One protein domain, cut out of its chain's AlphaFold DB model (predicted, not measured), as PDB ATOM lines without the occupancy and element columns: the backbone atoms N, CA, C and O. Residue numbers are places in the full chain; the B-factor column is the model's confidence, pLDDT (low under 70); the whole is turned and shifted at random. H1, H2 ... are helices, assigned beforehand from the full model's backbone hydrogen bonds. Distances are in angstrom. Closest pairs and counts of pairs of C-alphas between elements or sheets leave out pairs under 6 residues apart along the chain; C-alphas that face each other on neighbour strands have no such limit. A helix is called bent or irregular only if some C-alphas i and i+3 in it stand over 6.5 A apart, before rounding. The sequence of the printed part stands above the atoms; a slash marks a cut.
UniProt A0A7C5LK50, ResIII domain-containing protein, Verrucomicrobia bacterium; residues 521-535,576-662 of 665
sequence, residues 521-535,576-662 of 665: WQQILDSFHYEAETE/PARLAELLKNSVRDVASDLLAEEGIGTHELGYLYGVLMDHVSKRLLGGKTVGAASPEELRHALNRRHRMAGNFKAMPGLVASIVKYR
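This is residues 521 to 535 and 576 to 662 of the 665 residues of the protein "ResIII domain-containing protein" of Verrucomicrobia bacterium (UniProt A0A7C5LK50). What shape do the helices make? The long helix H2, the bent helix H4, whose two arms run alongside H2, and H3, which crosses H2 steeply, are grouped as a triangle; short H5 lies across one end of it, and short H1 sits at the side near H3 and H5. What is the make-up? The printed part has 102 residues with five named helices, H1 to H5 in chain order, and no named strand: all helix. It is compact, with a radius of gyration of the C-alphas of 13.2 A and spans of 34 by 25 by 21 A.

What does H1, residues 521 to 527, touch? It only just touches H5, residues 654 to 660, with 3 pairs of C-alphas within 8 A, the closest Trp 521 and Ile 658 at 6.3 A. What touches H2, residues 576 to 597? H3, residues 602 to 619, touches it at a steep tilt of 52 degrees, opposite ways; the closest C-alphas, Ala 591 and Tyr 609, are 5.6 A apart. H4, residues 631 to 649, assigned as one helix by its hydrogen bonds, is bent, with C-alphas 639 and 642 7.4 A apart. Its arms H4a, residues 631 to 639, and H4b, residues 642 to 649, touch H2 at shallow tilts of 22 and 26 degrees, the same way, closest at C-alphas Pro 576 and Pro 631, 5.2 A, and Val 590 and Ala 645, 6.3 A. How do the backbones stand? Every O i to N i+4 pair is within hydrogen-bond range in H1, H2, H4a, H4b and H5, and 12 of 14 in H3.

Where are the anchors? C-alpha 521 of H1 is at (40.298, 48.330, -25.130), and C-alpha 660 of H5 at (33.690, 54.291, -19.859). How long are the longer helices? H2 measures 31.5 A and H3 25.3 A; H3 is irregular, with C-alphas 603 and 606 7.1 A apart.

Is there a cut? Residues 536 to 575 are not printed, and C-alphas 535 and 576 are 20.6 A apart. Which link is long, and where is confidence low? H3 to H4, 11 residues, is long; residues 531 to 535 have pLDDT under 70.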
ATOM      1  N   TRP A 521      41.184  48.895 -24.102       89.69
ATOM      2  CA  TRP A 521      40.298  48.330 -25.130       89.69
ATOM      3  C   TRP A 521      40.819  48.519 -26.566       89.69
ATOM      4  O   TRP A 521      40.615  47.653 -27.409       89.69
ATOM      5  N   GLN A 522      41.565  49.592 -26.847       86.56
ATOM      6  CA  GLN A 522      42.175  49.836 -28.162       86.56
ATOM      7  C   GLN A 522      43.130  48.702 -28.580       86.56
ATOM      8  O   GLN A 522      43.078  48.238 -29.715       86.56
ATOM      9  N   GLN A 523      43.943  48.188 -27.646       86.94
ATOM     10  CA  GLN A 523      44.864  47.069 -27.904       86.94
ATOM     11  C   GLN A 523      44.109  45.762 -28.173       86.94
ATOM     12  O   GLN A 523      44.589  44.899 -28.907       86.94
ATOM     13  N   ILE A 524      42.918  45.629 -27.588       87.69
ATOM     14  CA  ILE A 524      42.033  44.482 -27.782       87.69
ATOM     15  C   ILE A 524      41.408  44.537 -29.172       87.69
ATOM     16  O   ILE A 524      41.484  43.552 -29.901       87.69
ATOM     17  N   LEU A 525      40.887  45.695 -29.589       88.62
ATOM     18  CA  LEU A 525      40.419  45.874 -30.964       88.62
ATOM     19  C   LEU A 525      41.541  45.601 -31.967       88.62
ATOM     20  O   LEU A 525      41.333  44.917 -32.968       88.62
ATOM     21  N   ASP A 526      42.761  46.042 -31.663       86.69
ATOM     22  CA  ASP A 526      43.921  45.802 -32.515       86.69
ATOM     23  C   ASP A 526      44.343  44.326 -32.617       86.69
ATOM     24  O   ASP A 526      45.022  43.948 -33.578       86.69
ATOM     25  N   SER A 527      43.924  43.494 -31.661       86.88
ATOM     26  CA  SER A 527      44.158  42.045 -31.655       86.88
ATOM     27  C   SER A 527      43.153  41.257 -32.501       86.88
ATOM     28  O   SER A 527      43.357  40.072 -32.763       86.88
ATOM     29  N   PHE A 528      42.061  41.885 -32.946       89.31
ATOM     30  CA  PHE A 528      41.052  41.202 -33.746       89.31
ATOM     31  C   PHE A 528      41.555  40.958 -35.169       89.31
ATOM     32  O   PHE A 528      41.858  41.884 -35.927       89.31
ATOM     33  N   HIS A 529      41.599  39.679 -35.539       80.38
ATOM     34  CA  HIS A 529      41.998  39.223 -36.862       80.38
ATOM     35  C   HIS A 529      40.785  38.754 -37.667       80.38
ATOM     36  O   HIS A 529      39.933  38.006 -37.185       80.38
ATOM     37  N   TYR A 530      40.735  39.190 -38.923       81.38
ATOM     38  CA  TYR A 530      39.701  38.833 -39.889       81.38
ATOM     39  C   TYR A 530      40.380  38.125 -41.062       81.38
ATOM     40  O   TYR A 530      40.643  38.730 -42.096       81.38
ATOM     41  N   GLU A 531      40.768  36.865 -40.859       64.25
ATOM     42  CA  GLU A 531      41.468  36.093 -41.889       64.25
ATOM     43  C   GLU A 531      40.612  35.892 -43.149       64.25
ATOM     44  O   GLU A 531      39.380  35.778 -43.096       64.25
ATOM     45  N   ALA A 532      41.289  35.827 -44.298       57.88
ATOM     46  CA  ALA A 532      40.688  35.481 -45.576       57.88
ATOM     47  C   ALA A 532      40.402  33.974 -45.619       57.88
ATOM     48  O   ALA A 532      41.209  33.186 -46.102       57.88
ATOM     49  N   GLU A 533      39.253  33.559 -45.095       52.78
ATOM     50  CA  GLU A 533      38.766  32.201 -45.342       52.78
ATOM     51  C   GLU A 533      38.215  32.101 -46.763       52.78
ATOM     52  O   GLU A 533      37.476  32.979 -47.218       52.78
ATOM     53  N   THR A 534      38.576  31.012 -47.432       57.97
ATOM     54  CA  THR A 534      38.101  30.623 -48.756       57.97
ATOM     55  C   THR A 534      36.574  30.634 -48.804       57.97
ATOM     56  O   THR A 534      35.914  29.867 -48.106       57.97
ATOM     57  N   GLU A 535      36.009  31.497 -49.643       52.03
ATOM     58  CA  GLU A 535      34.575  31.545 -49.909       52.03
ATOM     59  C   GLU A 535      34.245  30.618 -51.083       52.03
ATOM     60  O   GLU A 535      34.878  30.680 -52.141       52.03
ATOM     61  N   PRO A 576      29.523  50.899 -55.941       77.44
ATOM     62  CA  PRO A 576      30.271  51.151 -54.712       77.44
ATOM     63  C   PRO A 576      29.513  52.041 -53.715       77.44
ATOM     64  O   PRO A 576      29.661  51.861 -52.506       77.44
ATOM     65  N   ALA A 577      28.680  52.979 -54.186       81.00
ATOM     66  CA  ALA A 577      27.950  53.895 -53.309       81.00
ATOM     67  C   ALA A 577      26.890  53.158 -52.475       81.00
ATOM     68  O   ALA A 577      26.759  53.393 -51.271       81.00
ATOM     69  N   ARG A 578      26.188  52.205 -53.095       81.94
ATOM     70  CA  ARG A 578      25.176  51.384 -52.423       81.94
ATOM     71  C   ARG A 578      25.799  50.380 -51.454       81.94
ATOM     72  O   ARG A 578      25.267  50.177 -50.367       81.94
ATOM     73  N   LEU A 579      26.945  49.791 -51.805       83.12
ATOM     74  CA  LEU A 579      27.706  48.924 -50.893       83.12
ATOM     75  C   LEU A 579      28.219  49.698 -49.669       83.12
ATOM     76  O   LEU A 579      28.134  49.207 -48.545       83.12
ATOM     77  N   ALA A 580      28.687  50.931 -49.870       85.44
ATOM     78  CA  ALA A 580      29.103  51.819 -48.791       85.44
ATOM     79  C   ALA A 580      27.950  52.169 -47.833       85.44
ATOM     80  O   ALA A 580      28.150  52.221 -46.619       85.44
ATOM     81  N   GLU A 581      26.748  52.410 -48.359       87.19
ATOM     82  CA  GLU A 581      25.555  52.687 -47.554       87.19
ATOM     83  C   GLU A 581      25.104  51.459 -46.752       87.19
ATOM     84  O   GLU A 581      24.862  51.561 -45.548       87.19
ATOM     85  N   LEU A 582      25.078  50.284 -47.388       84.50
ATOM     86  CA  LEU A 582      24.766  49.020 -46.721       84.50
ATOM     87  C   LEU A 582      25.752  48.714 -45.591       84.50
ATOM     88  O   LEU A 582      25.326  48.306 -44.511       84.50
ATOM     89  N   LEU A 583      27.051  48.947 -45.805       88.50
ATOM     90  CA  LEU A 583      28.069  48.734 -44.776       88.50
ATOM     91  C   LEU A 583      27.855  49.671 -43.582       88.50
ATOM     92  O   LEU A 583      27.878  49.217 -42.444       88.50
ATOM     93  N   LYS A 584      27.582  50.959 -43.826       90.62
ATOM     94  CA  LYS A 584      27.300  51.933 -42.759       90.62
ATOM     95  C   LYS A 584      26.068  51.554 -41.941       90.62
ATOM     96  O   LYS A 584      26.132  51.552 -40.716       90.62
ATOM     97  N   ASN A 585      24.967  51.204 -42.607       89.19
ATOM     98  CA  ASN A 585      23.741  50.786 -41.927       89.19
ATOM     99  C   ASN A 585      23.984  49.518 -41.108       89.19
ATOM    100  O   ASN A 585      23.673  49.484 -39.925       89.19
ATOM    101  N   SER A 586      24.667  48.537 -41.694       89.25
ATOM    102  CA  SER A 586      24.998  47.299 -41.004       89.25
ATOM    103  C   SER A 586      25.897  47.502 -39.779       89.25
ATOM    104  O   SER A 586      25.694  46.826 -38.777       89.25
ATOM    105  N   VAL A 587      26.898  48.385 -39.841       92.38
ATOM    106  CA  VAL A 587      27.770  48.673 -38.688       92.38
ATOM    107  C   VAL A 587      27.002  49.427 -37.602       92.38
ATOM    108  O   VAL A 587      27.235  49.200 -36.418       92.38
ATOM    109  N   ARG A 588      26.054  50.290 -37.986       92.25
ATOM    110  CA  ARG A 588      25.154  50.973 -37.048       92.25
ATOM    111  C   ARG A 588      24.225  49.994 -36.334       92.25
ATOM    112  O   ARG A 588      24.044  50.131 -35.129       92.25
ATOM    113  N   ASP A 589      23.682  49.017 -37.051       89.81
ATOM    114  CA  ASP A 589      22.821  47.987 -36.466       89.81
ATOM    115  C   ASP A 589      23.623  47.129 -35.472       89.81
ATOM    116  O   ASP A 589      23.211  46.975 -34.327       89.81
ATOM    117  N   VAL A 590      24.850  46.721 -35.833       91.56
ATOM    118  CA  VAL A 590      25.771  46.028 -34.908       91.56
ATOM    119  C   VAL A 590      26.080  46.872 -33.665       91.56
ATOM    120  O   VAL A 590      26.115  46.338 -32.562       91.56
ATOM    121  N   ALA A 591      26.293  48.184 -33.811       90.94
ATOM    122  CA  ALA A 591      26.513  49.076 -32.672       90.94
ATOM    123  C   ALA A 591      25.291  49.129 -31.739       90.94
ATOM    124  O   ALA A 591      25.443  49.112 -30.521       90.94
ATOM    125  N   SER A 592      24.086  49.190 -32.311       89.56
ATOM    126  CA  SER A 592      22.833  49.206 -31.552       89.56
ATOM    127  C   SER A 592      22.627  47.905 -30.782       89.56
ATOM    128  O   SER A 592      22.288  47.948 -29.601       89.56
ATOM    129  N   ASP A 593      22.879  46.765 -31.426       88.25
ATOM    130  CA  ASP A 593      22.738  45.444 -30.815       88.25
ATOM    131  C   ASP A 593      23.738  45.247 -29.667       88.25
ATOM    132  O   ASP A 593      23.361  44.800 -28.588       88.25
ATOM    133  N   LEU A 594      25.001  45.643 -29.863       90.06
ATOM    134  CA  LEU A 594      26.047  45.543 -28.839       90.06
ATOM    135  C   LEU A 594      25.769  46.426 -27.609       90.06
ATOM    136  O   LEU A 594      26.076  46.031 -26.489       90.06
ATOM    137  N   LEU A 595      25.178  47.613 -27.799       88.62
ATOM    138  CA  LEU A 595      24.756  48.467 -26.682       88.62
ATOM    139  C   LEU A 595      23.577  47.860 -25.926       88.62
ATOM    140  O   LEU A 595      23.573  47.878 -24.698       88.62
ATOM    141  N   ALA A 596      22.596  47.315 -26.651       83.38
ATOM    142  CA  ALA A 596      21.436  46.673 -26.050       83.38
ATOM    143  C   ALA A 596      21.833  45.443 -25.218       83.38
ATOM    144  O   ALA A 596      21.321  45.268 -24.115       83.38
ATOM    145  N   GLU A 597      22.774  44.633 -25.710       83.31
ATOM    146  CA  GLU A 597      23.274  43.445 -25.006       83.31
ATOM    147  C   GLU A 597      24.023  43.776 -23.707       83.31
ATOM    148  O   GLU A 597      23.907  43.026 -22.741       83.31
ATOM    149  N   GLU A 598      24.742  44.901 -23.647       82.81
ATOM    150  CA  GLU A 598      25.411  45.361 -22.418       82.81
ATOM    151  C   GLU A 598      24.560  46.348 -21.588       82.81
ATOM    152  O   GLU A 598      25.053  46.945 -20.632       82.81
ATOM    153  N   GLY A 599      23.277  46.535 -21.931       81.81
ATOM    154  CA  GLY A 599      22.352  47.397 -21.183       81.81
ATOM    155  C   GLY A 599      22.684  48.895 -21.240       81.81
ATOM    156  O   GLY A 599      22.282  49.661 -20.363       81.81
ATOM    157  N   ILE A 600      23.423  49.339 -22.258       83.00
ATOM    158  CA  ILE A 600      23.867  50.727 -22.420       83.00
ATOM    159  C   ILE A 600      22.847  51.499 -23.265       83.00
ATOM    160  O   ILE A 600      22.413  51.063 -24.330       83.00
ATOM    161  N   GLY A 601      22.464  52.690 -22.802       80.38
ATOM    162  CA  GLY A 601      21.461  53.514 -23.478       80.38
ATOM    163  C   GLY A 601      21.872  53.979 -24.886       80.38
ATOM    164  O   GLY A 601      23.034  54.262 -25.171       80.38
ATOM    165  N   THR A 602      20.876  54.180 -25.754       79.94
ATOM    166  CA  THR A 602      21.040  54.555 -27.176       79.94
ATOM    167  C   THR A 602      21.729  55.904 -27.426       79.94
ATOM    168  O   THR A 602      22.111  56.201 -28.556       79.94
ATOM    169  N   HIS A 603      21.938  56.723 -26.392       85.56
ATOM    170  CA  HIS A 603      22.671  57.988 -26.491       85.56
ATOM    171  C   HIS A 603      24.171  57.795 -26.787       85.56
ATOM    172  O   HIS A 603      24.787  58.689 -27.364       85.56
ATOM    173  N   GLU A 604      24.746  56.628 -26.472       87.50
ATOM    174  CA  GLU A 604      26.148  56.289 -26.779       87.50
ATOM    175  C   GLU A 604      26.324  55.673 -28.185       87.50
ATOM    176  O   GLU A 604      27.450  55.456 -28.643       87.50
ATOM    177  N   LEU A 605      25.224  55.461 -28.927       88.44
ATOM    178  CA  LEU A 605      25.228  54.867 -30.272       88.44
ATOM    179  C   LEU A 605      26.141  55.612 -31.243       88.44
ATOM    180  O   LEU A 605      26.881  54.985 -31.995       88.44
ATOM    181  N   GLY A 606      26.118  56.946 -31.220       88.38
ATOM    182  CA  GLY A 606      26.952  57.754 -32.111       88.38
ATOM    183  C   GLY A 606      28.451  57.553 -31.869       88.38
ATOM    184  O   GLY A 606      29.224  57.513 -32.827       88.38
ATOM    185  N   TYR A 607      28.853  57.387 -30.607       89.81
ATOM    186  CA  TYR A 607      30.250  57.190 -30.232       89.81
ATOM    187  C   TYR A 607      30.726  55.777 -30.578       89.81
ATOM    188  O   TYR A 607      31.724  55.628 -31.286       89.81
ATOM    189  N   LEU A 608      29.976  54.744 -30.172       90.88
ATOM    190  CA  LEU A 608      30.326  53.357 -30.486       90.88
ATOM    191  C   LEU A 608      30.338  53.104 -31.998       90.88
ATOM    192  O   LEU A 608      31.257  52.469 -32.509       90.88
ATOM    193  N   TYR A 609      29.368  53.656 -32.730       93.19
ATOM    194  CA  TYR A 609      29.362  53.605 -34.190       93.19
ATOM    195  C   TYR A 609      30.639  54.212 -34.783       93.19
ATOM    196  O   TYR A 609      31.241  53.617 -35.674       93.19
ATOM    197  N   GLY A 610      31.103  55.356 -34.268       90.94
ATOM    198  CA  GLY A 610      32.367  55.968 -34.685       90.94
ATOM    199  C   GLY A 610      33.579  55.058 -34.458       90.94
ATOM    200  O   GLY A 610      34.394  54.892 -35.367       90.94
ATOM    201  N   VAL A 611      33.662  54.418 -33.288       92.50
ATOM    202  CA  VAL A 611      34.731  53.461 -32.945       92.50
ATOM    203  C   VAL A 611      34.704  52.241 -33.870       92.50
ATOM    204  O   VAL A 611      35.742  51.845 -34.402       92.50
ATOM    205  N   LEU A 612      33.524  51.672 -34.126       92.00
ATOM    206  CA  LEU A 612      33.377  50.535 -35.037       92.00
ATOM    207  C   LEU A 612      33.713  50.911 -36.482       92.00
ATOM    208  O   LEU A 612      34.348  50.128 -37.182       92.00
ATOM    209  N   MET A 613      33.347  52.111 -36.934       92.62
ATOM    210  CA  MET A 613      33.693  52.583 -38.275       92.62
ATOM    211  C   MET A 613      35.203  52.788 -38.452       92.62
ATOM    212  O   MET A 613      35.736  52.446 -39.510       92.62
ATOM    213  N   ASP A 614      35.902  53.301 -37.436       90.62
ATOM    214  CA  ASP A 614      37.369  53.401 -37.442       90.62
ATOM    215  C   ASP A 614      38.022  52.010 -37.459       90.62
ATOM    216  O   ASP A 614      38.937  51.749 -38.244       90.62
ATOM    217  N   HIS A 615      37.483  51.074 -36.673       91.12
ATOM    218  CA  HIS A 615      37.928  49.682 -36.658       91.12
ATOM    219  C   HIS A 615      37.742  48.992 -38.017       91.12
ATOM    220  O   HIS A 615      38.677  48.386 -38.540       91.12
ATOM    221  N   VAL A 616      36.574  49.151 -38.649       90.31
ATOM    222  CA  VAL A 616      36.284  48.653 -40.006       90.31
ATOM    223  C   VAL A 616      37.246  49.271 -41.023       90.31
ATOM    224  O   VAL A 616      37.832  48.553 -41.833       90.31
ATOM    225  N   SER A 617      37.470  50.585 -40.950       89.94
ATOM    226  CA  SER A 617      38.419  51.294 -41.815       89.94
ATOM    227  C   SER A 617      39.828  50.706 -41.693       89.94
ATOM    228  O   SER A 617      40.456  50.378 -42.698       89.94
ATOM    229  N   LYS A 618      40.319  50.505 -40.465       87.81
ATOM    230  CA  LYS A 618      41.673  50.000 -40.194       87.81
ATOM    231  C   LYS A 618      41.849  48.519 -40.529       87.81
ATOM    232  O   LYS A 618      42.879  48.151 -41.090       87.81
ATOM    233  N   ARG A 619      40.880  47.668 -40.179       87.31
ATOM    234  CA  ARG A 619      41.040  46.202 -40.190       87.31
ATOM    235  C   ARG A 619      40.377  45.493 -41.362       87.31
ATOM    236  O   ARG A 619      40.816  44.402 -41.703       87.31
ATOM    237  N   LEU A 620      39.362  46.094 -41.979       85.62
ATOM    238  CA  LEU A 620      38.600  45.475 -43.070       85.62
ATOM    239  C   LEU A 620      38.757  46.213 -44.406       85.62
ATOM    240  O   LEU A 620      38.608  45.589 -45.451       85.62
ATOM    241  N   LEU A 621      39.099  47.508 -44.389       87.81
ATOM    242  CA  LEU A 621      39.276  48.335 -45.596       87.81
ATOM    243  C   LEU A 621      40.734  48.767 -45.843       87.81
ATOM    244  O   LEU A 621      40.994  49.679 -46.629       87.81
ATOM    245  N   GLY A 622      41.703  48.157 -45.152       81.44
ATOM    246  CA  GLY A 622      43.132  48.436 -45.353       81.44
ATOM    247  C   GLY A 622      43.549  49.882 -45.042       81.44
ATOM    248  O   GLY A 622      44.468  50.405 -45.668       81.44
ATOM    249  N   GLY A 623      42.854  50.551 -44.117       82.00
ATOM    250  CA  GLY A 623      43.093  51.943 -43.725       82.00
ATOM    251  C   GLY A 623      42.354  52.989 -44.567       82.00
ATOM    252  O   GLY A 623      42.521  54.185 -44.326       82.00
ATOM    253  N   LYS A 624      41.541  52.575 -45.547       87.62
ATOM    254  CA  LYS A 624      40.768  53.483 -46.406       87.62
ATOM    255  C   LYS A 624      39.416  53.826 -45.789       87.62
ATOM    256  O   LYS A 624      38.747  52.980 -45.201       87.62
ATOM    257  N   THR A 625      38.958  55.053 -46.027       86.50
ATOM    258  CA  THR A 625      37.578  55.438 -45.711       86.50
ATOM    259  C   THR A 625      36.595  54.692 -46.615       86.50
ATOM    260  O   THR A 625      36.918  54.334 -47.747       86.50
ATOM    261  N   VAL A 626      35.355  54.514 -46.151       85.81
ATOM    262  CA  VAL A 626      34.297  53.797 -46.893       85.81
ATOM    263  C   VAL A 626      34.093  54.341 -48.316       85.81
ATOM    264  O   VAL A 626      33.793  53.584 -49.229       85.81
ATOM    265  N   GLY A 627      34.273  55.650 -48.526       82.12
ATOM    266  CA  GLY A 627      34.132  56.280 -49.845       82.12
ATOM    267  C   GLY A 627      35.320  56.066 -50.794       82.12
ATOM    268  O   GLY A 627      35.184  56.324 -51.984       82.12
ATOM    269  N   ALA A 628      36.469  55.618 -50.282       84.31
ATOM    270  CA  ALA A 628      37.687  55.356 -51.053       84.31
ATOM    271  C   ALA A 628      37.993  53.852 -51.209       84.31
ATOM    272  O   ALA A 628      38.979  53.494 -51.858       84.31
ATOM    273  N   ALA A 629      37.180  52.981 -50.604       87.69
ATOM    274  CA  ALA A 629      37.320  51.531 -50.670       87.69
ATOM    275  C   ALA A 629      36.792  50.965 -51.999       87.69
ATOM    276  O   ALA A 629      35.832  51.479 -52.579       87.69
ATOM    277  N   SER A 630      37.418  49.895 -52.486       85.44
ATOM    278  CA  SER A 630      36.957  49.187 -53.681       85.44
ATOM    279  C   SER A 630      35.658  48.411 -53.398       85.44
ATOM    280  O   SER A 630      35.380  48.056 -52.250       85.44
ATOM    281  N   PRO A 631      34.854  48.081 -54.427       80.69
ATOM    282  CA  PRO A 631      33.680  47.221 -54.262       80.69
ATOM    283  C   PRO A 631      33.993  45.874 -53.599       80.69
ATOM    284  O   PRO A 631      33.180  45.362 -52.835       80.69
ATOM    285  N   GLU A 632      35.172  45.311 -53.865       80.31
ATOM    286  CA  GLU A 632      35.632  44.058 -53.258       80.31
ATOM    287  C   GLU A 632      35.938  44.235 -51.766       80.31
ATOM    288  O   GLU A 632      35.514  43.413 -50.959       80.31
ATOM    289  N   GLU A 633      36.588  45.338 -51.384       82.75
ATOM    290  CA  GLU A 633      36.868  45.681 -49.982       82.75
ATOM    291  C   GLU A 633      35.567  45.928 -49.195       82.75
ATOM    292  O   GLU A 633      35.409  45.449 -48.071       82.75
ATOM    293  N   LEU A 634      34.590  46.611 -49.803       86.19
ATOM    294  CA  LEU A 634      33.281  46.863 -49.193       86.19
ATOM    295  C   LEU A 634      32.462  45.577 -49.008       86.19
ATOM    296  O   LEU A 634      31.869  45.376 -47.945       86.19
ATOM    297  N   ARG A 635      32.451  44.687 -50.008       82.69
ATOM    298  CA  ARG A 635      31.811  43.362 -49.906       82.69
ATOM    299  C   ARG A 635      32.487  42.496 -48.853       82.69
ATOM    300  O   ARG A 635      31.809  41.881 -48.032       82.69
ATOM    301  N   HIS A 636      33.817  42.504 -48.825       82.12
ATOM    302  CA  HIS A 636      34.588  41.786 -47.821       82.12
ATOM    303  C   HIS A 636      34.216  42.236 -46.399       82.12
ATOM    304  O   HIS A 636      33.924  41.399 -45.542       82.12
ATOM    305  N   ALA A 637      34.131  43.548 -46.157       85.19
ATOM    306  CA  ALA A 637      33.706  44.089 -44.868       85.19
ATOM    307  C   ALA A 637      32.255  43.701 -44.511       85.19
ATOM    308  O   ALA A 637      31.987  43.284 -43.383       85.19
ATOM    309  N   LEU A 638      31.326  43.767 -45.475       83.88
ATOM    310  CA  LEU A 638      29.919  43.386 -45.291       83.88
ATOM    311  C   LEU A 638      29.741  41.912 -44.915       83.88
ATOM    312  O   LEU A 638      28.926  41.602 -44.042       83.88
ATOM    313  N   ASN A 639      30.506  41.013 -45.534       81.75
ATOM    314  CA  ASN A 639      30.438  39.574 -45.265       81.75
ATOM    315  C   ASN A 639      31.018  39.212 -43.890       81.75
ATOM    316  O   ASN A 639      30.624  38.213 -43.288       81.75
ATOM    317  N   ARG A 640      31.909  40.046 -43.340       82.25
ATOM    318  CA  ARG A 640      32.558  39.818 -42.037       82.25
ATOM    319  C   ARG A 640      31.886  40.535 -40.863       82.25
ATOM    320  O   ARG A 640      32.323  40.350 -39.728       82.25
ATOM    321  N   ARG A 641      30.779  41.256 -41.092       83.75
ATOM    322  CA  ARG A 641      30.020  41.973 -40.045       83.75
ATOM    323  C   ARG A 641      29.656  41.106 -38.835       83.75
ATOM    324  O   ARG A 641      29.804  41.540 -37.699       83.75
ATOM    325  N   HIS A 642      29.250  39.860 -39.076       80.00
ATOM    326  CA  HIS A 642      28.816  38.934 -38.025       80.00
ATOM    327  C   HIS A 642      29.989  38.447 -37.175       80.00
ATOM    328  O   HIS A 642      29.854  38.287 -35.969       80.00
ATOM    329  N   ARG A 643      31.167  38.276 -37.789       83.69
ATOM    330  CA  ARG A 643      32.411  37.925 -37.086       83.69
ATOM    331  C   ARG A 643      32.937  39.108 -36.282       83.69
ATOM    332  O   ARG A 643      33.413  38.922 -35.171       83.69
ATOM    333  N   MET A 644      32.810  40.324 -36.819       87.81
ATOM    334  CA  MET A 644      33.076  41.542 -36.058       87.81
ATOM    335  C   MET A 644      32.177  41.598 -34.824       87.81
ATOM    336  O   MET A 644      32.718  41.651 -33.731       87.81
ATOM    337  N   ALA A 645      30.855  41.479 -34.970       86.12
ATOM    338  CA  ALA A 645      29.940  41.431 -33.828       86.12
ATOM    339  C   ALA A 645      30.308  40.306 -32.839       86.12
ATOM    340  O   ALA A 645      30.407  40.546 -31.641       86.12
ATOM    341  N   GLY A 646      30.605  39.103 -33.340       85.75
ATOM    342  CA  GLY A 646      31.016  37.956 -32.527       85.75
ATOM    343  C   GLY A 646      32.273  38.195 -31.682       85.75
ATOM    344  O   GLY A 646      32.300  37.783 -30.527       85.75
ATOM    345  N   ASN A 647      33.282  38.905 -32.201       88.44
ATOM    346  CA  ASN A 647      34.492  39.236 -31.434       88.44
ATOM    347  C   ASN A 647      34.195  40.152 -30.236       88.44
ATOM    348  O   ASN A 647      34.817  39.996 -29.189       88.44
ATOM    349  N   PHE A 648      33.246  41.085 -30.376       88.81
ATOM    350  CA  PHE A 648      32.818  41.948 -29.270       88.81
ATOM    351  C   PHE A 648      31.995  41.155 -28.251       88.81
ATOM    352  O   PHE A 648      32.267  41.233 -27.060       88.81
ATOM    353  N   LYS A 649      31.071  40.305 -28.718       85.69
ATOM    354  CA  LYS A 649      30.256  39.437 -27.846       85.69
ATOM    355  C   LYS A 649      31.079  38.402 -27.074       85.69
ATOM    356  O   LYS A 649      30.693  37.993 -25.987       85.69
ATOM    357  N   ALA A 650      32.221  37.981 -27.617       85.44
ATOM    358  CA  ALA A 650      33.141  37.063 -26.951       85.44
ATOM    359  C   ALA A 650      33.913  37.702 -25.778       85.44
ATOM    360  O   ALA A 650      34.580  36.982 -25.036       85.44
ATOM    361  N   MET A 651      33.840  39.028 -25.603       84.69
ATOM    362  CA  MET A 651      34.498  39.765 -24.519       84.69
ATOM    363  C   MET A 651      33.485  40.627 -23.749       84.69
ATOM    364  O   MET A 651      33.398  41.832 -23.995       84.69
ATOM    365  N   PRO A 652      32.722  40.031 -22.813       83.00
ATOM    366  CA  PRO A 652      31.714  40.750 -22.034       83.00
ATOM    367  C   PRO A 652      32.306  41.955 -21.289       83.00
ATOM    368  O   PRO A 652      33.267  41.798 -20.535       83.00
ATOM    369  N   GLY A 653      31.737  43.150 -21.478       84.56
ATOM    370  CA  GLY A 653      32.196  44.394 -20.846       84.56
ATOM    371  C   GLY A 653      33.152  45.228 -21.694       84.56
ATOM    372  O   GLY A 653      33.565  46.321 -21.288       84.56
ATOM    373  N   LEU A 654      33.504  44.758 -22.894       88.88
ATOM    374  CA  LEU A 654      34.317  45.520 -23.835       88.88
ATOM    375  C   LEU A 654      33.586  46.780 -24.315       88.88
ATOM    376  O   LEU A 654      34.217  47.832 -24.421       88.88
ATOM    377  N   VAL A 655      32.273  46.713 -24.561       89.62
ATOM    378  CA  VAL A 655      31.495  47.868 -25.044       89.62
ATOM    379  C   VAL A 655      31.348  48.910 -23.933       89.62
ATOM    380  O   VAL A 655      31.619  50.094 -24.151       89.62
ATOM    381  N   ALA A 656      31.044  48.466 -22.715       87.50
ATOM    382  CA  ALA A 656      31.027  49.280 -21.510       87.50
ATOM    383  C   ALA A 656      32.386  49.941 -21.265       87.50
ATOM    384  O   ALA A 656      32.444  51.133 -20.970       87.50
ATOM    385  N   SER A 657      33.488  49.214 -21.468       88.94
ATOM    386  CA  SER A 657      34.849  49.748 -21.344       88.94
ATOM    387  C   SER A 657      35.165  50.809 -22.405       88.94
ATOM    388  O   SER A 657      35.733  51.852 -22.078       88.94
ATOM    389  N   ILE A 658      34.747  50.605 -23.659       89.00
ATOM    390  CA  ILE A 658      34.899  51.596 -24.740       89.00
ATOM    391  C   ILE A 658      34.196  52.910 -24.369       89.00
ATOM    392  O   ILE A 658      34.772  53.990 -24.532       89.00
ATOM    393  N   VAL A 659      32.973  52.827 -23.837       87.38
ATOM    394  CA  VAL A 659      32.180  53.990 -23.413       87.38
ATOM    395  C   VAL A 659      32.773  54.649 -22.158       87.38
ATOM    396  O   VAL A 659      32.941  55.871 -22.112       87.38
ATOM    397  N   LYS A 660      33.142  53.848 -21.152       84.75
ATOM    398  CA  LYS A 660      33.690  54.291 -19.859       84.75
ATOM    399  C   LYS A 660      35.022  55.029 -20.016       84.75
ATOM    400  O   LYS A 660      35.189  56.106 -19.443       84.75
ATOM    401  N   TYR A 661      35.942  54.508 -20.832       84.75
ATOM    402  CA  TYR A 661      37.298  55.052 -21.007       84.75
ATOM    403  C   TYR A 661      37.441  56.049 -22.168       84.75
ATOM    404  O   TYR A 661      38.555  56.386 -22.563       84.75
ATOM    405  N   ARG A 662      36.336  56.607 -22.684       80.12
ATOM    406  CA  ARG A 662      36.330  57.578 -23.802       80.12
ATOM    407  C   ARG A 662      37.221  58.818 -23.631       80.12
ATOM    408  O   ARG A 662      37.498  59.500 -24.608       80.12
TER     409      ARG A 662